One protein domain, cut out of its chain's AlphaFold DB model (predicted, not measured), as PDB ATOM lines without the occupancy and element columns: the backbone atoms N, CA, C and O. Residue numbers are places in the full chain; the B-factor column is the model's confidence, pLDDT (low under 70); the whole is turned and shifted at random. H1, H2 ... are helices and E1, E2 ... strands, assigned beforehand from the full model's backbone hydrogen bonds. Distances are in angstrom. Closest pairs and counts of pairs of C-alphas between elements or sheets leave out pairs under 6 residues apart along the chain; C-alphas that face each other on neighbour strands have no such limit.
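This is residues 8 to 108 of the 173 residues of an uncharacterized protein of Pseudoalteromonas profundi (UniProt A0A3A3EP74). One twisted wall of six antiparallel strands has two helices, H1 and H2, side by side over one face, while its other face is bare. Both helices run along the strands, opposite ways to each other, H1 over the E5 part of the sheet and H2 over E2 and E3. The printed part has 101 residues, with six named strands and then two named helices in the order E1 E2 E3 E4 E5 E6 H1 H2; the strands stand in that same order across the sheet, and the class is mixed, helices and strands. The whole is compact and rounded, with a radius of gyration of the C-alphas of 12.9 A and spans of 35 by 30 by 22 A.

Start with E1, residues 8 to 11, an edge strand, and its hairpin with E2, residues 14 to 20, where N 9 and O 16 are 2.9 A apart. E3, residues 26 to 32, follows beside E2, with N 17 and O 29 at 2.9 A. E4, residues 38 to 45, is next, with N 28 and O 41 at 2.8 A. E5, residues 48 to 54, pairs with E4 through N 40 and O 52, 2.8 A apart. E6, residues 64 to 68, is the other edge strand, with N 51 and O 66 at 2.9 A. These six strands form a meander, each the antiparallel neighbour of the one before. Read on to H1, residues 71 to 81, which is on the sheet, with a height over the sheet of 8.3 A; it lies over E5 and only just not over E4, on which 2 of its 11 C-alphas fall, and on the local plane it runs along E5 at 2 degrees. The closest C-alphas of H1 and E5 are those of Phe 78 and Val 51, 6.1 A apart. H2, residues 89 to 106, is on the same face of the sheet as H1, with a height over the sheet of 8.8 A, and it lies over E2 and E3; the sheet with H1 and H2 makes two layers, helices on one face of a sheet. The closest C-alphas of H2 and E3 are those of Cys 99 and Ile 28, 6.9 A apart. H1 and H2 are close but not clearly touching, with Leu 79 and Lys 96 their closest C-alphas at 6.7 A, at a shallow tilt of 23 degrees, opposite ways. In H1 and H2 every O i to N i+4 pair is within hydrogen-bond range.

Find C-alpha 8 at (299.100, 179.807, 161.761), where E1 begins. E2 measures 19.7 A from first to last C-alpha, E3 19.5 A, E4 21.7 A and E5 19.4 A. H1 measures 15.4 A. H2 runs 25.7 A from C-alpha 89 at (318.649, 180.270, 166.762) to C-alpha 106 at (294.985, 186.696, 174.378).

Look at Val 58 and Gly 108 for the two C-alphas farthest apart, 38.3 A. The printed part has no cut and no long link. Mean pLDDT of the printed part is 93.9, and no printed residue is under 70.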
ATOM      1  N   THR A   8     297.976 180.704 162.030       95.81
ATOM      2  CA  THR A   8     299.100 179.807 161.761       95.81
ATOM      3  C   THR A   8     300.247 180.611 161.180       95.81
ATOM      4  O   THR A   8     300.042 181.433 160.287       95.81
ATOM      5  N   LYS A   9     301.460 180.382 161.685       97.31
ATOM      6  CA  LYS A   9     302.670 181.043 161.200       97.31
ATOM      7  C   LYS A   9     303.861 180.097 161.210       97.31
ATOM      8  O   LYS A   9     304.081 179.374 162.179       97.31
ATOM      9  N   GLU A  10     304.645 180.125 160.140       96.38
ATOM     10  CA  GLU A  10     305.813 179.261 159.971       96.38
ATOM     11  C   GLU A  10     307.133 179.997 160.235       96.38
ATOM     12  O   GLU A  10     307.286 181.173 159.906       96.38
ATOM     13  N   PHE A  11     308.095 179.273 160.808       94.62
ATOM     14  CA  PHE A  11     309.458 179.715 161.104       94.62
ATOM     15  C   PHE A  11     310.428 178.555 160.842       94.62
ATOM     16  O   PHE A  11     310.656 177.707 161.711       94.62
ATOM     17  N   GLY A  12     310.985 178.465 159.632       91.38
ATOM     18  CA  GLY A  12     311.815 177.316 159.245       91.38
ATOM     19  C   GLY A  12     311.045 176.001 159.425       91.38
ATOM     20  O   GLY A  12     309.953 175.860 158.898       91.38
ATOM     21  N   ASN A  13     311.552 175.052 160.216       92.25
ATOM     22  CA  ASN A  13     310.870 173.771 160.473       92.25
ATOM     23  C   ASN A  13     309.801 173.826 161.579       92.25
ATOM     24  O   ASN A  13     309.227 172.794 161.922       92.25
ATOM     25  N   THR A  14     309.529 175.003 162.135       95.94
ATOM     26  CA  THR A  14     308.540 175.199 163.195       95.94
ATOM     27  C   THR A  14     307.271 175.820 162.628       95.94
ATOM     28  O   THR A  14     307.336 176.793 161.880       95.94
ATOM     29  N   THR A  15     306.117 175.312 163.046       97.25
ATOM     30  CA  THR A  15     304.808 175.922 162.794       97.25
ATOM     31  C   THR A  15     304.173 176.283 164.131       97.25
ATOM     32  O   THR A  15     304.044 175.432 165.009       97.25
ATOM     33  N   ILE A  16     303.783 177.546 164.292       98.19
ATOM     34  CA  ILE A  16     303.040 178.033 165.455       98.19
ATOM     35  C   ILE A  16     301.574 178.151 165.071       98.19
ATOM     36  O   ILE A  16     301.258 178.781 164.064       98.19
ATOM     37  N   LEU A  17     300.692 177.563 165.873       97.94
ATOM     38  CA  LEU A  17     299.251 177.613 165.669       97.94
ATOM     39  C   LEU A  17     298.561 178.206 166.896       97.94
ATOM     40  O   LEU A  17     298.818 177.776 168.022       97.94
ATOM     41  N   LEU A  18     297.647 179.146 166.680       97.62
ATOM     42  CA  LEU A  18     296.671 179.573 167.674       97.62
ATOM     43  C   LEU A  18     295.347 178.872 167.376       97.62
ATOM     44  O   LEU A  18     294.789 179.016 166.291       97.62
ATOM     45  N   HIS A  19     294.840 178.133 168.355       95.50
ATOM     46  CA  HIS A  19     293.541 177.478 168.290       95.50
ATOM     47  C   HIS A  19     292.576 178.179 169.237       95.50
ATOM     48  O   HIS A  19     292.879 178.358 170.420       95.50
ATOM     49  N   SER A  20     291.400 178.512 168.721       92.00
ATOM     50  CA  SER A  20     290.271 178.957 169.529       92.00
ATOM     51  C   SER A  20     289.642 177.765 170.238       92.00
ATOM     52  O   SER A  20     289.288 176.782 169.589       92.00
ATOM     53  N   LEU A  21     289.506 177.831 171.562       87.56
ATOM     54  CA  LEU A  21     288.782 176.829 172.357       87.56
ATOM     55  C   LEU A  21     287.480 177.401 172.946       87.56
ATOM     56  O   LEU A  21     286.830 176.757 173.764       87.56
ATOM     57  N   GLY A  22     287.130 178.634 172.575       82.75
ATOM     58  CA  GLY A  22     286.003 179.391 173.104       82.75
ATOM     59  C   GLY A  22     286.304 180.890 173.125       82.75
ATOM     60  O   GLY A  22     287.303 181.351 172.582       82.75
ATOM     61  N   SER A  23     285.454 181.669 173.790       80.12
ATOM     62  CA  SER A  23     285.598 183.132 173.863       80.12
ATOM     63  C   SER A  23     286.747 183.610 174.760       80.12
ATOM     64  O   SER A  23     287.198 184.740 174.625       80.12
ATOM     65  N   SER A  24     287.200 182.782 175.703       82.50
ATOM     66  CA  SER A  24     288.268 183.107 176.668       82.50
ATOM     67  C   SER A  24     289.295 181.984 176.842       82.50
ATOM     68  O   SER A  24     290.181 182.065 177.697       82.50
ATOM     69  N   CYS A  25     289.162 180.923 176.046       93.31
ATOM     70  CA  CYS A  25     289.998 179.733 176.089       93.31
ATOM     71  C   CYS A  25     290.725 179.600 174.755       93.31
ATOM     72  O   CYS A  25     290.117 179.729 173.694       93.31
ATOM     73  N   TYR A  26     292.018 179.312 174.810       96.25
ATOM     74  CA  TYR A  26     292.861 179.206 173.626       96.25
ATOM     75  C   TYR A  26     293.946 178.160 173.827       96.25
ATOM     76  O   TYR A  26     294.254 177.768 174.956       96.25
ATOM     77  N   ARG A  27     294.561 177.744 172.721       97.69
ATOM     78  CA  ARG A  27     295.772 176.924 172.720       97.69
ATOM     79  C   ARG A  27     296.785 177.484 171.735       97.69
ATOM     80  O   ARG A  27     296.499 177.557 170.547       97.69
ATOM     81  N   ILE A  28     297.975 177.808 172.226       98.44
ATOM     82  CA  ILE A  28     299.146 178.095 171.396       98.44
ATOM     83  C   ILE A  28     299.919 176.790 171.256       98.44
ATOM     84  O   ILE A  28     300.303 176.184 172.253       98.44
ATOM     85  N   GLU A  29     300.129 176.339 170.029       98.50
ATOM     86  CA  GLU A  29     300.816 175.097 169.709       98.50
ATOM     87  C   GLU A  29     302.080 175.382 168.905       98.50
ATOM     88  O   GLU A  29     302.041 176.050 167.879       98.50
ATOM     89  N   TRP A  30     303.199 174.848 169.382       98.25
ATOM     90  CA  TRP A  30     304.461 174.757 168.669       98.25
ATOM     91  C   TRP A  30     304.578 173.355 168.083       98.25
ATOM     92  O   TRP A  30     304.777 172.387 168.820       98.25
ATOM     93  N   TYR A  31     304.485 173.246 166.763       97.38
ATOM     94  CA  TYR A  31     304.659 172.000 166.027       97.38
ATOM     95  C   TYR A  31     306.012 171.977 165.311       97.38
ATOM     96  O   TYR A  31     306.364 172.912 164.592       97.38
ATOM     97  N   SER A  32     306.772 170.899 165.500       94.38
ATOM     98  CA  SER A  32     308.046 170.676 164.818       94.38
ATOM     99  C   SER A  32     307.833 169.771 163.613       94.38
ATOM    100  O   SER A  32     307.603 168.572 163.762       94.38
ATOM    101  N   ARG A  33     307.979 170.318 162.401       92.50
ATOM    102  CA  ARG A  33     307.942 169.537 161.151       92.50
ATOM    103  C   ARG A  33     309.111 168.559 161.041       92.50
ATOM    104  O   ARG A  33     309.008 167.557 160.348       92.50
ATOM    105  N   MET A  34     310.212 168.842 161.739       90.50
ATOM    106  CA  MET A  34     311.401 167.992 161.749       90.50
ATOM    107  C   MET A  34     311.193 166.729 162.590       90.50
ATOM    108  O   MET A  34     311.585 165.642 162.179       90.50
ATOM    109  N   THR A  35     310.622 166.855 163.790       90.69
ATOM    110  CA  THR A  35     310.469 165.697 164.684       90.69
ATOM    111  C   THR A  35     309.080 165.086 164.636       90.69
ATOM    112  O   THR A  35     308.952 163.930 165.017       90.69
ATOM    113  N   GLY A  36     308.060 165.822 164.188       93.00
ATOM    114  CA  GLY A  36     306.651 165.436 164.280       93.00
ATOM    115  C   GLY A  36     306.068 165.573 165.692       93.00
ATOM    116  O   GLY A  36     304.944 165.139 165.930       93.00
ATOM    117  N   ALA A  37     306.823 166.136 166.641       94.75
ATOM    118  CA  ALA A  37     306.351 166.409 167.993       94.75
ATOM    119  C   ALA A  37     305.686 167.790 168.079       94.75
ATOM    120  O   ALA A  37     306.051 168.720 167.350       94.75
ATOM    121  N   SER A  38     304.761 167.951 169.024       97.00
ATOM    122  CA  SER A  38     304.215 169.259 169.379       97.00
ATOM    123  C   SER A  38     304.306 169.533 170.871       97.00
ATOM    124  O   SER A  38     304.351 168.638 171.711       97.00
ATOM    125  N   THR A  39     304.397 170.808 171.218       98.06
ATOM    126  CA  THR A  39     304.218 171.293 172.585       98.06
ATOM    127  C   THR A  39     303.168 172.385 172.524       98.06
ATOM    128  O   THR A  39     303.201 173.206 171.616       98.06
ATOM    129  N   SER A  40     302.222 172.407 173.453       98.12
ATOM    130  CA  SER A  40     301.131 173.374 173.448       98.12
ATOM    131  C   SER A  40     300.876 173.933 174.834       98.12
ATOM    132  O   SER A  40     300.845 173.164 175.789       98.12
ATOM    133  N   LEU A  41     300.628 175.236 174.921       98.50
ATOM    134  CA  LEU A  41     300.080 175.910 176.093       98.50
ATOM    135  C   LEU A  41     298.598 176.168 175.845       98.50
ATOM    136  O   LEU A  41     298.249 176.834 174.874       98.50
ATOM    137  N   ALA A  42     297.735 175.669 176.723       97.75
ATOM    138  CA  ALA A  42     296.301 175.915 176.677       97.75
ATOM    139  C   ALA A  42     295.829 176.646 177.934       97.75
ATOM    140  O   ALA A  42     296.160 176.237 179.048       97.75
ATOM    141  N   ARG A  43     295.006 177.681 177.758       97.12
ATOM    142  CA  ARG A  43     294.191 178.259 178.829       97.12
ATOM    143  C   ARG A  43     292.805 177.632 178.769       97.12
ATOM    144  O   ARG A  43     292.097 177.805 177.780       97.12
ATOM    145  N   LEU A  44     292.427 176.915 179.825       94.19
ATOM    146  CA  LEU A  44     291.144 176.199 179.904       94.19
ATOM    147  C   LEU A  44     290.061 176.993 180.638       94.19
ATOM    148  O   LEU A  44     288.876 176.740 180.463       94.19
ATOM    149  N   LYS A  45     290.481 177.898 181.521       93.06
ATOM    150  CA  LYS A  45     289.669 178.921 182.188       93.06
ATOM    151  C   LYS A  45     290.619 179.915 182.856       93.06
ATOM    152  O   LYS A  45     291.839 179.793 182.730       93.06
ATOM    153  N   GLN A  46     290.080 180.908 183.556       90.88
ATOM    154  CA  GLN A  46     290.892 181.789 184.392       90.88
ATOM    155  C   GLN A  46     291.738 180.974 185.385       90.88
ATOM    156  O   GLN A  46     291.229 180.041 186.007       90.88
ATOM    157  N   ASP A  47     293.029 181.306 185.463       93.06
ATOM    158  CA  ASP A  47     294.016 180.684 186.354       93.06
ATOM    159  C   ASP A  47     294.095 179.149 186.243       93.06
ATOM    160  O   ASP A  47     294.446 178.454 187.196       93.06
ATOM    161  N   LYS A  48     293.768 178.594 185.065       96.69
ATOM    162  CA  LYS A  48     293.965 177.176 184.743       96.69
ATOM    163  C   LYS A  48     294.615 177.028 183.375       96.69
ATOM    164  O   LYS A  48     293.945 177.105 182.338       96.69
ATOM    165  N   TYR A  49     295.912 176.758 183.402       98.12
ATOM    166  CA  TYR A  49     296.739 176.542 182.227       98.12
ATOM    167  C   TYR A  49     297.265 175.111 182.213       98.12
ATOM    168  O   TYR A  49     297.597 174.546 183.254       98.12
ATOM    169  N   VAL A  50     297.371 174.530 181.024       97.94
ATOM    170  CA  VAL A  50     297.965 173.207 180.828       97.94
ATOM    171  C   VAL A  50     298.995 173.305 179.720       97.94
ATOM    172  O   VAL A  50     298.700 173.813 178.638       97.94
ATOM    173  N   VAL A  51     300.204 172.814 179.985       98.31
ATOM    174  CA  VAL A  51     301.216 172.609 178.950       98.31
ATOM    175  C   VAL A  51     301.286 171.127 178.635       98.31
ATOM    176  O   VAL A  51     301.526 170.321 179.531       98.31
ATOM    177  N   ILE A  52     301.070 170.773 177.371       97.69
ATOM    178  CA  ILE A  52     301.075 169.392 176.886       97.69
ATOM    179  C   ILE A  52     302.169 169.250 175.842       97.69
ATOM    180  O   ILE A  52     302.260 170.068 174.932       97.69
ATOM    181  N   ARG A  53     302.972 168.199 175.949       96.06
ATOM    182  CA  ARG A  53     303.876 167.741 174.903       96.06
ATOM    183  C   ARG A  53     303.347 166.437 174.329       96.06
ATOM    184  O   ARG A  53     303.147 165.473 175.068       96.06
ATOM    185  N   LYS A  54     303.184 166.427 173.010       95.88
ATOM    186  CA  LYS A  54     302.860 165.254 172.212       95.88
ATOM    187  C   LYS A  54     304.087 164.815 171.445       95.88
ATOM    188  O   LYS A  54     304.743 165.623 170.784       95.88
ATOM    189  N   TRP A  55     304.412 163.538 171.542       94.44
ATOM    190  CA  TRP A  55     305.511 162.963 170.778       94.44
ATOM    191  C   TRP A  55     305.048 162.619 169.369       94.44
ATOM    192  O   TRP A  55     303.861 162.419 169.116       94.44
ATOM    193  N   ALA A  56     305.999 162.500 168.448       91.00
ATOM    194  CA  ALA A  56     305.704 161.927 167.146       91.00
ATOM    195  C   ALA A  56     305.151 160.508 167.309       91.00
ATOM    196  O   ALA A  56     305.667 159.737 168.120       91.00
ATOM    197  N   GLN A  57     304.148 160.145 166.509       84.81
ATOM    198  CA  GLN A  57     303.462 158.851 166.620       84.81
ATOM    199  C   GLN A  57     304.434 157.662 166.587       84.81
ATOM    200  O   GLN A  57     304.295 156.720 167.362       84.81
ATOM    201  N   VAL A  58     305.489 157.758 165.772       85.00
ATOM    202  CA  VAL A  58     306.542 156.738 165.639       85.00
ATOM    203  C   VAL A  58     307.318 156.460 166.932       85.00
ATOM    204  O   VAL A  58     307.950 155.416 167.050       85.00
ATOM    205  N   LYS A  59     307.297 157.375 167.911       82.75
ATOM    206  CA  LYS A  59     307.968 157.188 169.205       82.75
ATOM    207  C   LYS A  59     307.162 156.317 170.170       82.75
ATOM    208  O   LYS A  59     307.756 155.807 171.114       82.75
ATOM    209  N   ASN A  60     305.853 156.152 169.954       83.56
ATOM    210  CA  ASN A  60     304.949 155.395 170.833       83.56
ATOM    211  C   ASN A  60     305.115 155.740 172.332       83.56
ATOM    212  O   ASN A  60     305.156 154.873 173.206       83.56
ATOM    213  N   MET A  61     305.282 157.031 172.624       85.38
ATOM    214  CA  MET A  61     305.454 157.555 173.976       85.38
ATOM    215  C   MET A  61     304.168 158.231 174.433       85.38
ATOM    216  O   MET A  61     303.502 158.900 173.647       85.38
ATOM    217  N   ALA A  62     303.851 158.092 175.719       88.94
ATOM    218  CA  ALA A  62     302.724 158.798 176.306       88.94
ATOM    219  C   ALA A  62     302.969 160.312 176.303       88.94
ATOM    220  O   ALA A  62     304.085 160.777 176.573       88.94
ATOM    221  N   ASP A  63     301.902 161.064 176.049       93.12
ATOM    222  CA  ASP A  63     301.904 162.513 176.176       93.12
ATOM    223  C   ASP A  63     302.301 162.929 177.597       93.12
ATOM    224  O   ASP A  63     302.082 162.227 178.595       93.12
ATOM    225  N   VAL A  64     302.906 164.105 177.687       93.81
ATOM    226  CA  VAL A  64     303.369 164.671 178.947       93.81
ATOM    227  C   VAL A  64     302.611 165.961 179.189       93.81
ATOM    228  O   VAL A  64     302.640 166.852 178.349       93.81
ATOM    229  N   SER A  65     301.932 166.067 180.327       94.88
ATOM    230  CA  SER A  65     301.137 167.241 180.683       94.88
ATOM    231  C   SER A  65     301.545 167.795 182.041       94.88
ATOM    232  O   SER A  65     301.767 167.031 182.980       94.88
ATOM    233  N   SER A  66     301.571 169.119 182.145       96.12
ATOM    234  CA  SER A  66     301.830 169.854 183.382       96.12
ATOM    235  C   SER A  66     300.769 170.940 183.554       96.12
ATOM    236  O   SER A  66     300.497 171.694 182.616       96.12
ATOM    237  N   GLU A  67     300.157 171.010 184.736       97.19
ATOM    238  CA  GLU A  67     299.130 172.003 185.065       97.19
ATOM    239  C   GLU A  67     299.722 173.181 185.840       97.19
ATOM    240  O   GLU A  67     300.626 173.018 186.660       97.19
ATOM    241  N   PHE A  68     299.188 174.376 185.596       97.44
ATOM    242  CA  PHE A  68     299.647 175.614 186.210       97.44
ATOM    243  C   PHE A  68     298.463 176.513 186.558       97.44
ATOM    244  O   PHE A  68     297.562 176.716 185.744       97.44
ATOM    245  N   SER A  69     298.514 177.120 187.742       96.12
ATOM    246  CA  SER A  69     297.630 178.229 188.116       96.12
ATOM    247  C   SER A  69     298.194 179.592 187.707       96.12
ATOM    248  O   SER A  69     297.452 180.521 187.412       96.12
ATOM    249  N   SER A  70     299.524 179.706 187.632       96.31
ATOM    250  CA  SER A  70     300.220 180.921 187.206       96.31
ATOM    251  C   SER A  70     300.442 180.939 185.697       96.31
ATOM    252  O   SER A  70     301.152 180.090 185.146       96.31
ATOM    253  N   ARG A  71     299.916 181.980 185.043       95.38
ATOM    254  CA  ARG A  71     300.095 182.235 183.607       95.38
ATOM    255  C   ARG A  71     301.577 182.340 183.206       95.38
ATOM    256  O   ARG A  71     301.989 181.795 182.187       95.38
ATOM    257  N   ASN A  72     302.400 182.975 184.048       94.81
ATOM    258  CA  ASN A  72     303.829 183.171 183.782       94.81
ATOM    259  C   ASN A  72     304.598 181.851 183.875       94.81
ATOM    260  O   ASN A  72     305.445 181.562 183.031       94.81
ATOM    261  N   SER A  73     304.282 181.032 184.881       95.94
ATOM    262  CA  SER A  73     304.896 179.713 185.041       95.94
ATOM    263  C   SER A  73     304.547 178.797 183.869       95.94
ATOM    264  O   SER A  73     305.437 178.124 183.355       95.94
ATOM    265  N   ALA A  74     303.296 178.836 183.394       97.50
ATOM    266  CA  ALA A  74     302.870 178.093 182.211       97.50
ATOM    267  C   ALA A  74     303.645 178.519 180.955       97.50
ATOM    268  O   ALA A  74     304.172 177.665 180.244       97.50
ATOM    269  N   LEU A  75     303.764 179.830 180.703       97.44
ATOM    270  CA  LEU A  75     304.483 180.358 179.540       97.44
ATOM    271  C   LEU A  75     305.971 179.990 179.563       97.44
ATOM    272  O   LEU A  75     306.507 179.525 178.558       97.44
ATOM    273  N   ILE A  76     306.641 180.155 180.707       96.25
ATOM    274  CA  ILE A  76     308.058 179.791 180.856       96.25
ATOM    275  C   ILE A  76     308.242 178.288 180.642       96.25
ATOM    276  O   ILE A  76     309.142 177.875 179.909       96.25
ATOM    277  N   HIS A  77     307.379 177.464 181.246       97.25
ATOM    278  CA  HIS A  77     307.422 176.014 181.069       97.25
ATOM    279  C   HIS A  77     307.236 175.628 179.604       97.25
ATOM    280  O   HIS A  77     308.016 174.838 179.079       97.25
ATOM    281  N   PHE A  78     306.258 176.226 178.925       98.19
ATOM    282  CA  PHE A  78     306.018 176.035 177.501       98.19
ATOM    283  C   PHE A  78     307.259 176.364 176.662       98.19
ATOM    284  O   PHE A  78     307.778 175.481 175.981       98.19
ATOM    285  N   LEU A  79     307.806 177.579 176.771       97.25
ATOM    286  CA  LEU A  79     308.951 178.035 175.967       97.25
ATOM    287  C   LEU A  79     310.251 177.260 176.246       97.25
ATOM    288  O   LEU A  79     311.106 177.148 175.361       97.25
ATOM    289  N   ASN A  80     310.408 176.711 177.450       96.31
ATOM    290  CA  ASN A  80     311.543 175.859 177.812       96.31
ATOM    291  C   ASN A  80     311.389 174.414 177.321       96.31
ATOM    292  O   ASN A  80     312.376 173.682 177.278       96.31
ATOM    293  N   ASN A  81     310.174 174.010 176.950       96.62
ATOM    294  CA  ASN A  81     309.850 172.655 176.516       96.62
ATOM    295  C   ASN A  81     309.439 172.557 175.049       96.62
ATOM    296  O   ASN A  81     309.127 171.457 174.605       96.62
ATOM    297  N   VAL A  82     309.471 173.642 174.272       96.00
ATOM    298  CA  VAL A  82     309.319 173.537 172.813       96.00
ATOM    299  C   VAL A  82     310.514 172.825 172.183       96.00
ATOM    300  O   VAL A  82     311.630 172.863 172.710       96.00
ATOM    301  N   ASP A  83     310.269 172.163 171.056       92.19
ATOM    302  CA  ASP A  83     311.314 171.514 170.274       92.19
ATOM    303  C   ASP A  83     312.135 172.548 169.490       92.19
ATOM    304  O   ASP A  83     311.589 173.400 168.794       92.19
ATOM    305  N   ILE A  84     313.457 172.451 169.611       90.56
ATOM    306  CA  ILE A  84     314.431 173.346 168.974       90.56
ATOM    307  C   ILE A  84     315.467 172.577 168.140       90.56
ATOM    308  O   ILE A  84     316.507 173.120 167.764       90.56
ATOM    309  N   VAL A  85     315.239 171.282 167.897       82.69
ATOM    310  CA  VAL A  85     316.189 170.415 167.195       82.69
ATOM    311  C   VAL A  85     316.414 170.911 165.761       82.69
ATOM    312  O   VAL A  85     315.468 171.187 165.027       82.69
ATOM    313  N   LYS A  86     317.695 171.005 165.367       78.75
ATOM    314  CA  LYS A  86     318.154 171.378 164.013       78.75
ATOM    315  C   LYS A  86     317.488 172.650 163.457       78.75
ATOM    316  O   LYS A  86     317.222 172.744 162.262       78.75
ATOM    317  N   SER A  87     317.207 173.617 164.325       80.94
ATOM    318  CA  SER A  87     316.633 174.911 163.953       80.94
ATOM    319  C   SER A  87     317.657 176.026 164.172       80.94
ATOM    320  O   SER A  87     318.474 175.942 165.088       80.94
ATOM    321  N   ASN A  88     317.626 177.052 163.319       89.88
ATOM    322  CA  ASN A  88     318.449 178.256 163.475       89.88
ATOM    323  C   ASN A  88     317.992 179.034 164.725       89.88
ATOM    324  O   ASN A  88     316.786 179.173 164.947       89.88
ATOM    325  N   ASP A  89     318.935 179.537 165.523       90.06
ATOM    326  CA  ASP A  89     318.649 180.270 166.762       90.06
ATOM    327  C   ASP A  89     317.836 181.565 166.528       90.06
ATOM    328  O   ASP A  89     316.984 181.898 167.360       90.06
ATOM    329  N   ASP A  90     317.981 182.231 165.378       92.06
ATOM    330  CA  ASP A  90     317.157 183.389 164.994       92.06
ATOM    331  C   ASP A  90     315.702 182.977 164.746       92.06
ATOM    332  O   ASP A  90     314.770 183.603 165.256       92.06
ATOM    333  N   TRP A  91     315.492 181.867 164.025       93.44
ATOM    334  CA  TRP A  91     314.154 181.315 163.794       93.44
ATOM    335  C   TRP A  91     313.498 180.865 165.099       93.44
ATOM    336  O   TRP A  91     312.313 181.127 165.308       93.44
ATOM    337  N   ILE A  92     314.262 180.234 165.997       93.75
ATOM    338  CA  ILE A  92     313.778 179.847 167.328       93.75
ATOM    339  C   ILE A  92     313.350 181.092 168.110       93.75
ATOM    340  O   ILE A  92     312.265 181.107 168.691       93.75
ATOM    341  N   SER A  93     314.177 182.137 168.117       94.44
ATOM    342  CA  SER A  93     313.894 183.374 168.848       94.44
ATOM    343  C   SER A  93     312.661 184.087 168.293       94.44
ATOM    344  O   SER A  93     311.780 184.472 169.062       94.44
ATOM    345  N   ALA A  94     312.531 184.178 166.968       95.00
ATOM    346  CA  ALA A  94     311.364 184.756 166.306       95.00
ATOM    347  C   ALA A  94     310.076 183.961 166.587       95.00
ATOM    348  O   ALA A  94     309.036 184.553 166.885       95.00
ATOM    349  N   ALA A  95     310.140 182.628 166.563       96.38
ATOM    350  CA  ALA A  95     309.004 181.768 166.890       96.38
ATOM    351  C   ALA A  95     308.589 181.897 168.367       96.38
ATOM    352  O   ALA A  95     307.397 182.001 168.668       96.38
ATOM    353  N   LYS A  96     309.555 181.955 169.299       96.94
ATOM    354  CA  LYS A  96     309.283 182.184 170.729       96.94
ATOM    355  C   LYS A  96     308.680 183.570 170.969       96.94
ATOM    356  O   LYS A  96     307.713 183.679 171.723       96.94
ATOM    357  N   GLN A  97     309.176 184.601 170.283       96.69
ATOM    358  CA  GLN A  97     308.589 185.941 170.324       96.69
ATOM    359  C   GLN A  97     307.156 185.944 169.796       96.69
ATOM    360  O   GLN A  97     306.283 186.557 170.402       96.69
ATOM    361  N   HIS A  98     306.884 185.235 168.702       97.00
ATOM    362  CA  HIS A  98     305.528 185.141 168.177       97.00
ATOM    363  C   HIS A  98     304.579 184.440 169.157       97.00
ATOM    364  O   HIS A  98     303.482 184.935 169.391       97.00
ATOM    365  N   CYS A  99     305.022 183.358 169.804       97.69
ATOM    366  CA  CYS A  99     304.256 182.716 170.874       97.69
ATOM    367  C   CYS A  99     303.982 183.668 172.045       97.69
ATOM    368  O   CYS A  99     302.867 183.696 172.561       97.69
ATOM    369  N   LEU A 100     304.987 184.448 172.463       97.56
ATOM    370  CA  LEU A 100     304.829 185.455 173.509       97.56
ATOM    371  C   LEU A 100     303.786 186.501 173.106       97.56
ATOM    372  O   LEU A 100     302.923 186.793 173.921       97.56
ATOM    373  N   ASN A 101     303.835 187.009 171.871       96.50
ATOM    374  CA  ASN A 101     302.875 187.990 171.356       96.50
ATOM    375  C   ASN A 101     301.444 187.445 171.384       96.50
ATOM    376  O   ASN A 101     300.579 188.060 171.997       96.50
ATOM    377  N   LEU A 102     301.226 186.245 170.827       96.69
ATOM    378  CA  LEU A 102     299.921 185.579 170.873       96.69
ATOM    379  C   LEU A 102     299.436 185.420 172.319       96.69
ATOM    380  O   LEU A 102     298.266 185.644 172.614       96.69
ATOM    381  N   PHE A 103     300.333 185.058 173.237       96.38
ATOM    382  CA  PHE A 103     299.997 184.921 174.647       96.38
ATOM    383  C   PHE A 103     299.594 186.260 175.273       96.38
ATOM    384  O   PHE A 103     298.530 186.335 175.877       96.38
ATOM    385  N   VAL A 104     300.389 187.329 175.129       95.62
ATOM    386  CA  VAL A 104     300.045 188.628 175.739       95.62
ATOM    387  C   VAL A 104     298.774 189.229 175.150       95.62
ATOM    388  O   VAL A 104     297.975 189.767 175.911       95.62
ATOM    389  N   GLU A 105     298.541 189.076 173.845       94.19
ATOM    390  CA  GLU A 105     297.312 189.521 173.180       94.19
ATOM    391  C   GLU A 105     296.078 188.815 173.761       94.19
ATOM    392  O   GLU A 105     295.139 189.474 174.207       94.19
ATOM    393  N   ASN A 106     296.108 187.482 173.854       93.25
ATOM    394  CA  ASN A 106     294.985 186.696 174.378       93.25
ATOM    395  C   ASN A 106     294.811 186.814 175.904       93.25
ATOM    396  O   ASN A 106     293.735 186.551 176.440       93.25
ATOM    397  N   GLU A 107     295.856 187.219 176.623       93.00
ATOM    398  CA  GLU A 107     295.806 187.489 178.060       93.00
ATOM    399  C   GLU A 107     295.426 188.940 178.400       93.00
ATOM    400  O   GLU A 107     295.278 189.256 179.584       93.00
ATOM    401  N   GLY A 108     295.270 189.817 177.398       92.69
ATOM    402  CA  GLY A 108     295.004 191.245 177.600       92.69
ATOM    403  C   GLY A 108     296.155 191.978 178.297       92.69
ATOM    404  O   GLY A 108     295.933 192.906 179.076       92.69
TER     405      GLY A 108